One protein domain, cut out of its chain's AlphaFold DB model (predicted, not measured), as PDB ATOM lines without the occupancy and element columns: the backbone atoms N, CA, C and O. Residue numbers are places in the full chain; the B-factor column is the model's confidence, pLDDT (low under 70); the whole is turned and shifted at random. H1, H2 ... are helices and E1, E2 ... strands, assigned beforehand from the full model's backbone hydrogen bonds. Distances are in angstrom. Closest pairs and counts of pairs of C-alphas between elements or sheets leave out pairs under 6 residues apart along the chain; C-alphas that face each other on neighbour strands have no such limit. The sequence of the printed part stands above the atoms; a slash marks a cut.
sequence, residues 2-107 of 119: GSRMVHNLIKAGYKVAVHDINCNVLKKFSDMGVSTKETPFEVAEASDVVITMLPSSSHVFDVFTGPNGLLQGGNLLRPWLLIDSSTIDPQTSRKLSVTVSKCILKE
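This is residues 2 to 107 of the 119 residues of an uncharacterized protein of Juglans regia (UniProt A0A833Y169). Two parts lie next to each other along the longest axis: at one end H1 and H2, with a short pairing of residues 17 to 18 with 35 to 36, and at the other end a small sheet of two strands, E1 and E2, with H4 and H5 running side by side next to it. H3 lies beside E1, and both are near the middle of the whole. The printed part has 106 residues with five named helices and two named strands, in the order H1, H2, H3, E1, H4, E2, H5; the sheet's order is E1, E2, parallel, and the class is mostly helix. The whole is compact, with a radius of gyration of the C-alphas of 13.5 A, and rounded, spanning 37 by 32 by 25 A.

H1 is residues 2 to 11, 14.5 A long, and begins at C-alpha 2, at (148.622, 188.905, 149.314). H2 is residues 23 to 31, 12.0 A, and H3 is residues 40 to 46, 9.9 A. E1 is residues 49 to 52, 10.3 A, with C-alpha 49 at (143.131, 178.103, 157.979). H4 is residues 57 to 65, 12.0 A, and E2 is residues 81 to 84, 10.0 A. H5, residues 90 to 100, is the longest helix, 15.4 A, and ends at C-alpha 100, at (143.574, 167.310, 149.659).

H1 and H2 are near each other, with 5 pairs of C-alphas within 10 A. H2 is apart from H3, E1, H4, E2 and H5. The closest C-alphas of H1 and E1 are those of Gly 2 and Thr 52, 7.9 A apart. The closest C-alphas of H3 and E1 are those of Ala 44 and Val 50, 6.5 A apart. H3 and H4 are close but not clearly touching, at a steep tilt of 49 degrees, the same way; their closest C-alphas, of Pro 40 and Val 63, are 6.3 A apart. E1 and E2 are parallel neighbours, their directions 11 degrees apart; N 52 and O 83, at 2.9 A, and N 83 and O 50, at 2.8 A, are within hydrogen-bond range. E1, H4 and E2 form a strand-helix-strand unit, two parallel neighbour strands with a helix between them in the chain, and its crossover is right-handed. H4 and H5 touch at a shallow tilt of 2 degrees, the same way; their closest C-alphas, of Ser 57 and Thr 92, are 6.3 A apart. In H1, H2, H3, H4 and H5 every O i to N i+4 pair is within hydrogen-bond range.

The two C-alphas farthest apart, of Asp 31 and Lys 102, are 37.9 A from each other. The printed part has no cut. The links H1 to H2, of 11 residues, and H4 to E2, of 15 residues, are long. In the second, residues 76 to 77 pair in parallel with residues 104 to 105. The mean pLDDT of the printed part is 96.6, and no printed residue is under 70.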
ATOM      1  N   GLY A   2     148.473 189.554 147.997       95.38
ATOM      2  CA  GLY A   2     148.622 188.905 149.314       95.38
ATOM      3  C   GLY A   2     148.864 189.840 150.502       95.38
ATOM      4  O   GLY A   2     148.100 189.810 151.462       95.38
ATOM      5  N   SER A   3     149.838 190.751 150.411       96.00
ATOM      6  CA  SER A   3     150.182 191.632 151.537       96.00
ATOM      7  C   SER A   3     149.009 192.491 152.029       96.00
ATOM      8  O   SER A   3     148.838 192.674 153.229       96.00
ATOM      9  N   ARG A   4     148.144 192.977 151.122       96.38
ATOM     10  CA  ARG A   4     146.952 193.761 151.498       96.38
ATOM     11  C   ARG A   4     145.927 192.908 152.249       96.38
ATOM     12  O   ARG A   4     145.314 193.400 153.190       96.38
ATOM     13  N   MET A   5     145.774 191.638 151.865       96.94
ATOM     14  CA  MET A   5     144.901 190.700 152.575       96.94
ATOM     15  C   MET A   5     145.422 190.431 153.987       96.94
ATOM     16  O   MET A   5     144.656 190.536 154.939       96.94
ATOM     17  N   VAL A   6     146.732 190.191 154.136       96.94
ATOM     18  CA  VAL A   6     147.375 190.004 155.447       96.94
ATOM     19  C   VAL A   6     147.133 191.212 156.355       96.94
ATOM     20  O   VAL A   6     146.695 191.043 157.490       96.94
ATOM     21  N   HIS A   7     147.325 192.437 155.856       96.69
ATOM     22  CA  HIS A   7     147.046 193.643 156.643       96.69
ATOM     23  C   HIS A   7     145.587 193.736 157.104       96.69
ATOM     24  O   HIS A   7     145.335 194.157 158.230       96.69
ATOM     25  N   ASN A   8     144.626 193.344 156.265       97.88
ATOM     26  CA  ASN A   8     143.213 193.355 156.645       97.88
ATOM     27  C   ASN A   8     142.894 192.295 157.707       97.88
ATOM     28  O   ASN A   8     142.153 192.591 158.641       97.88
ATOM     29  N   LEU A   9     143.490 191.103 157.616       97.31
ATOM     30  CA  LEU A   9     143.340 190.056 158.633       97.31
ATOM     31  C   LEU A   9     143.906 190.498 159.986       97.31
ATOM     32  O   LEU A   9     143.251 190.325 161.012       97.31
ATOM     33  N   ILE A  10     145.075 191.145 159.984       96.50
ATOM     34  CA  ILE A  10     145.681 191.707 161.200       96.50
ATOM     35  C   ILE A  10     144.778 192.789 161.800       96.50
ATOM     36  O   ILE A  10     144.495 192.760 162.993       96.50
ATOM     37  N   LYS A  11     144.274 193.723 160.977       97.12
ATOM     38  CA  LYS A  11     143.345 194.775 161.431       97.12
ATOM     39  C   LYS A  11     142.054 194.209 162.025       97.12
ATOM     40  O   LYS A  11     141.503 194.809 162.938       97.12
ATOM     41  N   ALA A  12     141.589 193.069 161.520       97.94
ATOM     42  CA  ALA A  12     140.419 192.367 162.038       97.94
ATOM     43  C   ALA A  12     140.707 191.531 163.306       97.94
ATOM     44  O   ALA A  12     139.794 190.900 163.828       97.94
ATOM     45  N   GLY A  13     141.945 191.525 163.816       97.00
ATOM     46  CA  GLY A  13     142.318 190.861 165.069       97.00
ATOM     47  C   GLY A  13     142.725 189.392 164.933       97.00
ATOM     48  O   GLY A  13     142.898 188.714 165.945       97.00
ATOM     49  N   TYR A  14     142.902 188.879 163.711       97.62
ATOM     50  CA  TYR A  14     143.373 187.509 163.507       97.62
ATOM     51  C   TYR A  14     144.878 187.387 163.763       97.62
ATOM     52  O   TYR A  14     145.670 188.248 163.375       97.62
ATOM     53  N   LYS A  15     145.288 186.264 164.363       97.00
ATOM     54  CA  LYS A  15     146.697 185.860 164.408       97.00
ATOM     55  C   LYS A  15     147.082 185.306 163.042       97.00
ATOM     56  O   LYS A  15     146.425 184.393 162.551       97.00
ATOM     57  N   VAL A  16     148.137 185.847 162.444       97.38
ATOM     58  CA  VAL A  16     148.574 185.469 161.095       97.38
ATOM     59  C   VAL A  16     150.017 184.981 161.136       97.38
ATOM     60  O   VAL A  16     150.872 185.612 161.761       97.38
ATOM     61  N   ALA A  17     150.270 183.864 160.456       98.12
ATOM     62  CA  ALA A  17     151.600 183.413 160.077       98.12
ATOM     63  C   ALA A  17     151.790 183.638 158.569       98.12
ATOM     64  O   ALA A  17     150.878 183.361 157.790       98.12
ATOM     65  N   VAL A  18     152.943 184.162 158.154       98.12
ATOM     66  CA  VAL A  18     153.216 184.537 156.757       98.12
ATOM     67  C   VAL A  18     154.438 183.799 156.231       98.12
ATOM     68  O   VAL A  18     155.464 183.727 156.901       98.12
ATOM     69  N   HIS A  19     154.337 183.317 154.998       98.50
ATOM     70  CA  HIS A  19     155.467 182.855 154.207       98.50
ATOM     71  C   HIS A  19     155.427 183.523 152.824       98.50
ATOM     72  O   HIS A  19     154.350 183.736 152.268       98.50
ATOM     73  N   ASP A  20     156.596 183.863 152.291       98.00
ATOM     74  CA  ASP A  20     156.822 184.380 150.943       98.00
ATOM     75  C   ASP A  20     158.287 184.086 150.584       98.00
ATOM     76  O   ASP A  20     159.163 184.208 151.440       98.00
ATOM     77  N   ILE A  21     158.574 183.733 149.331       96.44
ATOM     78  CA  ILE A  21     159.954 183.515 148.863       96.44
ATOM     79  C   ILE A  21     160.786 184.809 148.881       96.44
ATOM     80  O   ILE A  21     162.013 184.778 148.847       96.44
ATOM     81  N   ASN A  22     160.125 185.969 148.905       96.75
ATOM     82  CA  ASN A  22     160.770 187.264 148.967       96.75
ATOM     83  C   ASN A  22     161.081 187.649 150.420       96.75
ATOM     84  O   ASN A  22     160.226 188.164 151.148       96.75
ATOM     85  N   CYS A  23     162.349 187.512 150.808       96.38
ATOM     86  CA  CYS A  23     162.827 187.850 152.152       96.38
ATOM     87  C   CYS A  23     162.522 189.299 152.570       96.38
ATOM     88  O   CYS A  23     162.323 189.569 153.751       96.38
ATOM     89  N   ASN A  24     162.426 190.244 151.627       97.12
ATOM     90  CA  ASN A  24     162.068 191.625 151.957       97.12
ATOM     91  C   ASN A  24     160.601 191.750 152.396       97.12
ATOM     92  O   ASN A  24     160.277 192.612 153.211       97.12
ATOM     93  N   VAL A  25     159.705 190.916 151.855       95.81
ATOM     94  CA  VAL A  25     158.297 190.857 152.279       95.81
ATOM     95  C   VAL A  25     158.206 190.252 153.674       95.81
ATOM     96  O   VAL A  25     157.554 190.837 154.538       95.81
ATOM     97  N   LEU A  26     158.917 189.147 153.918       97.50
ATOM     98  CA  LEU A  26     159.005 188.540 155.247       97.50
ATOM     99  C   LEU A  26     159.544 189.530 156.276       97.50
ATOM    100  O   LEU A  26     158.910 189.738 157.307       97.50
ATOM    101  N   LYS A  27     160.643 190.227 155.966       97.56
ATOM    102  CA  LYS A  27     161.219 191.230 156.865       97.56
ATOM    103  C   LYS A  27     160.208 192.317 157.229       97.56
ATOM    104  O   LYS A  27     160.056 192.623 158.403       97.56
ATOM    105  N   LYS A  28     159.469 192.858 156.253       97.12
ATOM    106  CA  LYS A  28     158.430 193.870 156.517       97.12
ATOM    107  C   LYS A  28     157.367 193.371 157.496       97.12
ATOM    108  O   LYS A  28     156.949 194.130 158.359       97.12
ATOM    109  N   PHE A  29     156.931 192.119 157.374       97.69
ATOM    110  CA  PHE A  29     155.949 191.542 158.295       97.69
ATOM    111  C   PHE A  29     156.545 191.220 159.667       97.69
ATOM    112  O   PHE A  29     155.917 191.520 160.682       97.69
ATOM    113  N   SER A  30     157.769 190.698 159.709       97.38
ATOM    114  CA  SER A  30     158.496 190.466 160.958       97.38
ATOM    115  C   SER A  30     158.727 191.768 161.732       97.38
ATOM    116  O   SER A  30     158.501 191.800 162.937       97.38
ATOM    117  N   ASP A  31     159.110 192.859 161.058       97.56
ATOM    118  CA  ASP A  31     159.294 194.188 161.666       97.56
ATOM    119  C   ASP A  31     157.971 194.732 162.262       97.56
ATOM    120  O   ASP A  31     157.985 195.560 163.170       97.56
ATOM    121  N   MET A  32     156.818 194.247 161.784       95.00
ATOM    122  CA  MET A  32     155.483 194.553 162.322       95.00
ATOM    123  C   MET A  32     155.038 193.595 163.444       95.00
ATOM    124  O   MET A  32     153.896 193.675 163.895       95.00
ATOM    125  N   GLY A  33     155.898 192.666 163.873       95.69
ATOM    126  CA  GLY A  33     155.588 191.664 164.896       95.69
ATOM    127  C   GLY A  33     154.721 190.497 164.407       95.69
ATOM    128  O   GLY A  33     154.175 189.752 165.220       95.69
ATOM    129  N   VAL A  34     154.566 190.326 163.091       97.06
ATOM    130  CA  VAL A  34     153.832 189.196 162.502       97.06
ATOM    131  C   VAL A  34     154.739 187.969 162.472       97.06
ATOM    132  O   VAL A  34     155.911 188.067 162.114       97.06
ATOM    133  N   SER A  35     154.202 186.790 162.806       97.56
ATOM    134  CA  SER A  35     154.976 185.549 162.718       97.56
ATOM    135  C   SER A  35     155.289 185.235 161.255       97.56
ATOM    136  O   SER A  35     154.381 185.012 160.459       97.56
ATOM    137  N   THR A  36     156.567 185.168 160.904       98.31
ATOM    138  CA  THR A  36     157.017 184.640 159.612       98.31
ATOM    139  C   THR A  36     157.441 183.183 159.748       98.31
ATOM    140  O   THR A  36     157.835 182.753 160.835       98.31
ATOM    141  N   LYS A  37     157.310 182.417 158.665       98.38
ATOM    142  CA  LYS A  37     157.705 181.007 158.563       98.38
ATOM    143  C   LYS A  37     158.599 180.798 157.352       98.38
ATOM    144  O   LYS A  37     158.424 181.469 156.332       98.38
ATOM    145  N   GLU A  38     159.511 179.842 157.456       97.44
ATOM    146  CA  GLU A  38     160.501 179.576 156.410       97.44
ATOM    147  C   GLU A  38     159.917 178.735 155.274       97.44
ATOM    148  O   GLU A  38     160.431 178.759 154.159       97.44
ATOM    149  N   THR A  39     158.818 178.016 155.529       98.38
ATOM    150  CA  THR A  39     158.194 177.130 154.540       98.38
ATOM    151  C   THR A  39     156.663 177.173 154.571       98.38
ATOM    152  O   THR A  39     156.068 177.479 155.613       98.38
ATOM    153  N   PRO A  40     155.986 176.808 153.462       98.44
ATOM    154  CA  PRO A  40     154.543 176.574 153.469       98.44
ATOM    155  C   PRO A  40     154.110 175.536 154.510       98.44
ATOM    156  O   PRO A  40     153.114 175.749 155.203       98.44
ATOM    157  N   PHE A  41     154.859 174.443 154.674       98.19
ATOM    158  CA  PHE A  41     154.552 173.417 155.670       98.19
ATOM    159  C   PHE A  41     154.515 173.977 157.097       98.19
ATOM    160  O   PHE A  41     153.578 173.710 157.846       98.19
ATOM    161  N   GLU A  42     155.473 174.827 157.466       98.19
ATOM    162  CA  GLU A  42     155.470 175.491 158.771       98.19
ATOM    163  C   GLU A  42     154.277 176.440 158.963       98.19
ATOM    164  O   GLU A  42     153.785 176.593 160.085       98.19
ATOM    165  N   VAL A  43     153.789 177.074 157.888       98.31
ATOM    166  CA  VAL A  43     152.540 177.855 157.930       98.31
ATOM    167  C   VAL A  43     151.355 176.936 158.205       98.31
ATOM    168  O   VAL A  43     150.548 177.249 159.084       98.31
ATOM    169  N   ALA A  44     151.259 175.799 157.511       97.12
ATOM    170  CA  ALA A  44     150.205 174.811 157.743       97.12
ATOM    171  C   ALA A  44     150.236 174.294 159.188       97.12
ATOM    172  O   ALA A  44     149.213 174.281 159.870       97.12
ATOM    173  N   GLU A  45     151.421 173.969 159.706       95.94
ATOM    174  CA  GLU A  45     151.593 173.494 161.077       95.94
ATOM    175  C   GLU A  45     151.367 174.577 162.134       95.94
ATOM    176  O   GLU A  45     151.274 174.236 163.307       95.94
ATOM    177  N   ALA A  46     151.239 175.855 161.774       96.19
ATOM    178  CA  ALA A  46     150.929 176.941 162.704       96.19
ATOM    179  C   ALA A  46     149.479 177.443 162.611       96.19
ATOM    180  O   ALA A  46     149.056 178.206 163.483       96.19
ATOM    181  N   SER A  47     148.718 177.017 161.599       96.44
ATOM    182  CA  SER A  47     147.465 177.670 161.204       96.44
ATOM    183  C   SER A  47     146.284 176.706 161.188       96.44
ATOM    184  O   SER A  47     146.414 175.542 160.819       96.44
ATOM    185  N   ASP A  48     145.109 177.211 161.558       95.50
ATOM    186  CA  ASP A  48     143.848 176.473 161.421       95.50
ATOM    187  C   ASP A  48     143.261 176.632 160.001       95.50
ATOM    188  O   ASP A  48     142.621 175.724 159.477       95.50
ATOM    189  N   VAL A  49     143.530 177.773 159.355       97.81
ATOM    190  CA  VAL A  49     143.131 178.103 157.979       97.81
ATOM    191  C   VAL A  49     144.350 178.630 157.226       97.81
ATOM    192  O   VAL A  49     145.084 179.459 157.764       97.81
ATOM    193  N   VAL A  50     144.557 178.191 155.983       98.44
ATOM    194  CA  VAL A  50     145.635 178.692 155.112       98.44
ATOM    195  C   VAL A  50     145.041 179.297 153.847       98.44
ATOM    196  O   VAL A  50     144.158 178.708 153.227       98.44
ATOM    197  N   ILE A  51     145.553 180.466 153.454       98.62
ATOM    198  CA  ILE A  51     145.166 181.166 152.226       98.62
ATOM    199  C   ILE A  51     146.395 181.310 151.324       98.62
ATOM    200  O   ILE A  51     147.407 181.861 151.759       98.62
ATOM    201  N   THR A  52     146.305 180.874 150.067       98.44
ATOM    202  CA  THR A  52     147.340 181.096 149.042       98.44
ATOM    203  C   THR A  52     146.930 182.194 148.063       98.44
ATOM    204  O   THR A  52     145.755 182.370 147.744       98.44
ATOM    205  N   MET A  53     147.907 182.981 147.607       98.25
ATOM    206  CA  MET A  53     147.722 184.066 146.636       98.25
ATOM    207  C   MET A  53     149.014 184.231 145.835       98.25
ATOM    208  O   MET A  53     149.905 184.989 146.227       98.25
ATOM    209  N   LEU A  54     149.126 183.479 144.744       98.19
ATOM    210  CA  LEU A  54     150.369 183.247 144.010       98.19
ATOM    211  C   LEU A  54     150.232 183.590 142.514       98.19
ATOM    212  O   LEU A  54     149.115 183.705 142.008       98.19
ATOM    213  N   PRO A  55     151.356 183.772 141.786       97.44
ATOM    214  CA  PRO A  55     151.321 184.296 140.417       97.44
ATOM    215  C   PRO A  55     150.811 183.328 139.342       97.44
ATOM    216  O   PRO A  55     150.413 183.784 138.274       97.44
ATOM    217  N   SER A  56     150.888 182.011 139.558       98.19
ATOM    218  CA  SER A  56     150.521 181.022 138.535       98.19
ATOM    219  C   SER A  56     150.166 179.659 139.126       98.19
ATOM    220  O   SER A  56     150.507 179.349 140.270       98.19
ATOM    221  N   SER A  57     149.564 178.810 138.291       98.50
ATOM    222  CA  SER A  57     149.230 177.422 138.615       98.50
ATOM    223  C   SER A  57     150.426 176.604 139.097       98.50
ATOM    224  O   SER A  57     150.288 175.823 140.033       98.50
ATOM    225  N   SER A  58     151.609 176.792 138.499       98.25
ATOM    226  CA  SER A  58     152.820 176.065 138.897       98.25
ATOM    227  C   SER A  58     153.254 176.418 140.318       98.25
ATOM    228  O   SER A  58     153.586 175.520 141.084       98.25
ATOM    229  N   HIS A  59     153.183 177.698 140.695       98.38
ATOM    230  CA  HIS A  59     153.495 178.134 142.057       98.38
ATOM    231  C   HIS A  59     152.490 177.578 143.069       98.38
ATOM    232  O   HIS A  59     152.892 177.126 144.133       98.38
ATOM    233  N   VAL A  60     151.190 177.580 142.745       98.56
ATOM    234  CA  VAL A  60     150.172 176.984 143.628       98.56
ATOM    235  C   VAL A  60     150.411 175.484 143.780       98.56
ATOM    236  O   VAL A  60     150.409 174.969 144.893       98.56
ATOM    237  N   PHE A  61     150.668 174.775 142.682       98.31
ATOM    238  CA  PHE A  61     150.925 173.341 142.735       98.31
ATOM    239  C   PHE A  61     152.155 172.997 143.590       98.31
ATOM    240  O   PHE A  61     152.086 172.078 144.410       98.31
ATOM    241  N   ASP A  62     153.243 173.757 143.448       98.25
ATOM    242  CA  ASP A  62     154.468 173.598 144.237       98.25
ATOM    243  C   ASP A  62     154.249 173.929 145.722       98.25
ATOM    244  O   ASP A  62     154.590 173.132 146.590       98.25
ATOM    245  N   VAL A  63     153.551 175.022 146.042       98.38
ATOM    246  CA  VAL A  63     153.238 175.372 147.438       98.38
ATOM    247  C   VAL A  63     152.403 174.298 148.131       98.38
ATOM    248  O   VAL A  63     152.563 174.086 149.330       98.38
ATOM    249  N   PHE A  64     151.531 173.587 147.415       98.31
ATOM    250  CA  PHE A  64     150.774 172.483 148.003       98.31
ATOM    251  C   PHE A  64     151.586 171.185 148.089       98.31
ATOM    252  O   PHE A  64     151.559 170.522 149.124       98.31
ATOM    253  N   THR A  65     152.269 170.800 147.010       97.69
ATOM    254  CA  THR A  65     152.766 169.420 146.816       97.69
ATOM    255  C   THR A  65     154.280 169.293 146.704       97.69
ATOM    256  O   THR A  65     154.800 168.178 146.728       97.69
ATOM    257  N   GLY A  66     154.977 170.415 146.557       96.75
ATOM    258  CA  GLY A  66     156.419 170.474 146.401       96.75
ATOM    259  C   GLY A  66     157.173 170.185 147.700       96.75
ATOM    260  O   GLY A  66     156.573 169.962 148.761       96.75
ATOM    261  N   PRO A  67     158.515 170.188 147.639       94.06
ATOM    262  CA  PRO A  67     159.350 170.078 148.824       94.06
ATOM    263  C   PRO A  67     159.006 171.198 149.812       94.06
ATOM    264  O   PRO A  67     159.022 172.375 149.467       94.06
ATOM    265  N   ASN A  68     158.689 170.829 151.049       96.25
ATOM    266  CA  ASN A  68     158.201 171.747 152.081       96.25
ATOM    267  C   ASN A  68     156.828 172.396 151.832       96.25
ATOM    268  O   ASN A  68     156.474 173.381 152.485       96.25
ATOM    269  N   GLY A  69     156.038 171.831 150.915       97.81
ATOM    270  CA  GLY A  69     154.675 172.265 150.639       97.81
ATOM    271  C   GLY A  69     153.695 171.983 151.783       97.81
ATOM    272  O   GLY A  69     153.979 171.250 152.729       97.81
ATOM    273  N   LEU A  70     152.487 172.534 151.669       97.94
ATOM    274  CA  LEU A  70     151.413 172.408 152.662       97.94
ATOM    275  C   LEU A  70     151.085 170.948 153.020       97.94
ATOM    276  O   LEU A  70     150.659 170.678 154.141       97.94
ATOM    277  N   LEU A  71     151.283 170.015 152.083       96.62
ATOM    278  CA  LEU A  71     150.983 168.589 152.244       96.62
ATOM    279  C   LEU A  71     152.217 167.735 152.602       96.62
ATOM    280  O   LEU A  71     152.143 166.509 152.563       96.62
ATOM    281  N   GLN A  72     153.354 168.346 152.964       94.88
ATOM    282  CA  GLN A  72     154.584 167.613 153.309       94.88
ATOM    283  C   GLN A  72     154.387 166.621 154.468       94.88
ATOM    284  O   GLN A  72     155.000 165.556 154.474       94.88
ATOM    285  N   GLY A  73     153.501 166.930 155.423       87.88
ATOM    286  CA  GLY A  73     153.155 166.059 156.558       87.88
ATOM    287  C   GLY A  73     152.415 164.765 156.184       87.88
ATOM    288  O   GLY A  73     151.948 164.050 157.071       87.88
ATOM    289  N   GLY A  74     152.287 164.465 154.889       90.56
ATOM    290  CA  GLY A  74     151.615 163.287 154.367       90.56
ATOM    291  C   GLY A  74     150.104 163.478 154.311       90.56
ATOM    292  O   GLY A  74     149.595 164.526 153.917       90.56
ATOM    293  N   ASN A  75     149.362 162.444 154.700       89.19
ATOM    294  CA  ASN A  75     147.905 162.489 154.699       89.19
ATOM    295  C   ASN A  75     147.316 163.165 155.944       89.19
ATOM    296  O   ASN A  75     146.102 163.234 156.028       89.19
ATOM    297  N   LEU A  76     148.109 163.659 156.901       91.62
ATOM    298  CA  LEU A  76     147.596 164.306 158.113       91.62
ATOM    299  C   LEU A  76     147.713 165.830 158.029       91.62
ATOM    300  O   LEU A  76     148.818 166.371 158.027       91.62
ATOM    301  N   LEU A  77     146.577 166.530 158.040       92.88
ATOM    302  CA  LEU A  77     146.518 167.990 157.949       92.88
ATOM    303  C   LEU A  77     146.129 168.632 159.271       92.88
ATOM    304  O   LEU A  77     145.111 168.288 159.863       92.88
ATOM    305  N   ARG A  78     146.918 169.612 159.713       93.19
ATOM    306  CA  ARG A  78     146.509 170.528 160.779       93.19
ATOM    307  C   ARG A  78     145.441 171.537 160.325       93.19
ATOM    308  O   ARG A  78     144.450 171.663 161.044       93.19
ATOM    309  N   PRO A  79     145.604 172.268 159.201       95.94
ATOM    310  CA  PRO A  79     144.595 173.237 158.801       95.94
ATOM    311  C   PRO A  79     143.325 172.511 158.357       95.94
ATOM    312  O   PRO A  79     143.377 171.586 157.547       95.94
ATOM    313  N   TRP A  80     142.176 172.951 158.866       95.06
ATOM    314  CA  TRP A  80     140.869 172.402 158.494       95.06
ATOM    315  C   TRP A  80     140.298 173.054 157.233       95.06
ATOM    316  O   TRP A  80     139.343 172.539 156.654       95.06
ATOM    317  N   LEU A  81     140.892 174.165 156.785       96.81
ATOM    318  CA  LEU A  81     140.496 174.859 155.568       96.81
ATOM    319  C   LEU A  81     141.714 175.390 154.802       96.81
ATOM    320  O   LEU A  81     142.545 176.124 155.341       96.81
ATOM    321  N   LEU A  82     141.782 175.042 153.518       98.25
ATOM    322  CA  LEU A  82     142.748 175.560 152.552       98.25
ATOM    323  C   LEU A  82     141.982 176.372 151.502       98.25
ATOM    324  O   LEU A  82     141.053 175.856 150.883       98.25
ATOM    325  N   ILE A  83     142.361 177.633 151.303       98.50
ATOM    326  CA  ILE A  83     141.728 178.547 150.345       98.50
ATOM    327  C   ILE A  83     142.784 179.001 149.345       98.50
ATOM    328  O   ILE A  83     143.686 179.756 149.698       98.50
ATOM    329  N   ASP A  84     142.644 178.613 148.080       98.38
ATOM    330  CA  ASP A  84     143.421 179.238 147.014       98.38
ATOM    331  C   ASP A  84     142.664 180.435 146.438       98.38
ATOM    332  O   ASP A  84     141.562 180.301 145.916       98.38
ATOM    333  N   SER A  85     143.251 181.621 146.584       97.88
ATOM    334  CA  SER A  85     142.733 182.887 146.047       97.88
ATOM    335  C   SER A  85     143.548 183.380 144.849       97.88
ATOM    336  O   SER A  85     143.466 184.551 144.480       97.88
ATOM    337  N   SER A  86     144.367 182.506 144.269       98.00
ATOM    338  CA  SER A  86     145.173 182.793 143.088       98.00
ATOM    339  C   SER A  86     144.320 182.729 141.817       98.00
ATOM    340  O   SER A  86     143.374 181.949 141.718       98.00
ATOM    341  N   THR A  87     144.682 183.510 140.800       97.88
ATOM    342  CA  THR A  87     144.094 183.359 139.462       97.88
ATOM    343  C   THR A  87     144.858 182.270 138.714       97.88
ATOM    344  O   THR A  87     145.933 182.528 138.174       97.88
ATOM    345  N   ILE A  88     144.321 181.050 138.707       98.12
ATOM    346  CA  ILE A  88     144.949 179.870 138.094       98.12
ATOM    347  C   ILE A  88     143.991 179.135 137.163       98.12
ATOM    348  O   ILE A  88     142.795 179.426 137.112       98.12
ATOM    349  N   ASP A  89     144.523 178.176 136.407       98.12
ATOM    350  CA  ASP A  89     143.681 177.321 135.582       98.12
ATOM    351  C   ASP A  89     142.789 176.404 136.454       98.12
ATOM    352  O   ASP A  89     143.225 175.905 137.499       98.12
ATOM    353  N   PRO A  90     141.547 176.113 136.022       98.25
ATOM    354  CA  PRO A  90     140.633 175.283 136.804       98.25
ATOM    355  C   PRO A  90     141.093 173.833 137.005       98.25
ATOM    356  O   PRO A  90     140.621 173.171 137.933       98.25
ATOM    357  N   GLN A  91     141.953 173.291 136.131       98.25
ATOM    358  CA  GLN A  91     142.394 171.896 136.233       98.25
ATOM    359  C   GLN A  91     143.334 171.722 137.424       98.25
ATOM    360  O   GLN A  91     143.180 170.761 138.182       98.25
ATOM    361  N   THR A  92     144.238 172.677 137.643       98.31
ATOM    362  CA  THR A  92     145.117 172.717 138.813       98.31
ATOM    363  C   THR A  92     144.306 172.757 140.108       98.31
ATOM    364  O   THR A  92     144.526 171.911 140.978       98.31
ATOM    365  N   SER A  93     143.299 173.634 140.217       98.25
ATOM    366  CA  SER A  93     142.426 173.692 141.401       98.25
ATOM    367  C   SER A  93     141.705 172.363 141.659       98.25
ATOM    368  O   SER A  93     141.677 171.875 142.789       98.25
ATOM    369  N   ARG A  94     141.154 171.728 140.611       98.56
ATOM    370  CA  ARG A  94     140.472 170.425 140.732       98.56
ATOM    371  C   ARG A  94     141.427 169.320 141.169       98.56
ATOM    372  O   ARG A  94     141.082 168.531 142.043       98.56
ATOM    373  N   LYS A  95     142.631 169.271 140.594       98.44
ATOM    374  CA  LYS A  95     143.652 168.278 140.948       98.44
ATOM    375  C   LYS A  95     144.068 168.414 142.412       98.44
ATOM    376  O   LYS A  95     144.101 167.414 143.119       98.44
ATOM    377  N   LEU A  96     144.328 169.638 142.874       98.25
ATOM    378  CA  LEU A  96     144.680 169.896 144.271       98.25
ATOM    379  C   LEU A  96     143.536 169.547 145.222       98.25
ATOM    380  O   LEU A  96     143.781 168.898 146.233       98.25
ATOM    381  N   SER A  97     142.291 169.877 144.868       98.12
ATOM    382  CA  SER A  97     141.112 169.485 145.650       98.12
ATOM    383  C   SER A  97     141.017 167.964 145.838       98.12
ATOM    384  O   SER A  97     140.808 167.502 146.957       98.12
ATOM    385  N   VAL A  98     141.248 167.181 144.777       98.12
ATOM    386  CA  VAL A  98     141.270 165.705 144.834       98.12
ATOM    387  C   VAL A  98     142.446 165.173 145.660       98.12
ATOM    388  O   VAL A  98     142.328 164.131 146.299       98.12
ATOM    389  N   THR A  99     143.599 165.841 145.635       97.25
ATOM    390  CA  THR A  99     144.741 165.461 146.479       97.25
ATOM    391  C   THR A  99     144.435 165.720 147.953       97.25
ATOM    392  O   THR A  99     144.622 164.829 148.774       97.25
ATOM    393  N   VAL A 100     143.912 166.906 148.283       97.12
ATOM    394  CA  VAL A 100     143.574 167.310 149.659       97.12
ATOM    395  C   VAL A 100     142.445 166.456 150.237       97.12
ATOM    396  O   VAL A 100     142.486 166.122 151.416       97.12
ATOM    397  N   SER A 101     141.461 166.039 149.432       96.38
ATOM    398  CA  SER A 101     140.347 165.206 149.914       96.38
ATOM    399  C   SER A 101     140.762 163.802 150.365       96.38
ATOM    400  O   SER A 101     139.990 163.125 151.039       96.38
ATOM    401  N   LYS A 102     141.976 163.357 150.013       95.94
ATOM    402  CA  LYS A 102     142.564 162.092 150.483       95.94
ATOM    403  C   LYS A 102     143.270 162.232 151.833       95.94
ATOM    404  O   LYS A 102     143.709 161.228 152.392       95.94
ATOM    405  N   CYS A 103     143.416 163.455 152.335       94.75
ATOM    406  CA  CYS A 103     143.988 163.721 153.642       94.75
ATOM    407  C   CYS A 103     142.931 163.610 154.752       94.75
ATOM    408  O   CYS A 103     141.726 163.697 154.528       94.75
ATOM    409  N   ILE A 104     143.414 163.441 155.974       93.69
ATOM    410  CA  ILE A 104     142.674 163.311 157.221       93.69
ATOM    411  C   ILE A 104     143.103 164.470 158.123       93.69
ATOM    412  O   ILE A 104     144.284 164.815 158.196       93.69
ATOM    413  N   LEU A 105     142.151 165.083 158.820       91.25
ATOM    414  CA  LEU A 105     142.454 166.154 159.763       91.25
ATOM    415  C   LEU A 105     143.118 165.590 161.026       91.25
ATOM    416  O   LEU A 105     142.667 164.593 161.590       91.25
ATOM    417  N   LYS A 106     144.181 166.249 161.493       86.69
ATOM    418  CA  LYS A 106     144.770 165.994 162.809       86.69
ATOM    419  C   LYS A 106     143.732 166.345 163.868       86.69
ATOM    420  O   LYS A 106     143.166 167.438 163.866       86.69
ATOM    421  N   GLU A 107     143.503 165.432 164.802       78.31
ATOM    422  CA  GLU A 107     142.584 165.685 165.903       78.31
ATOM    423  C   GLU A 107     143.301 166.430 167.027       78.31
ATOM    424  O   GLU A 107     144.439 166.124 167.400       78.31
TER     425      GLU A 107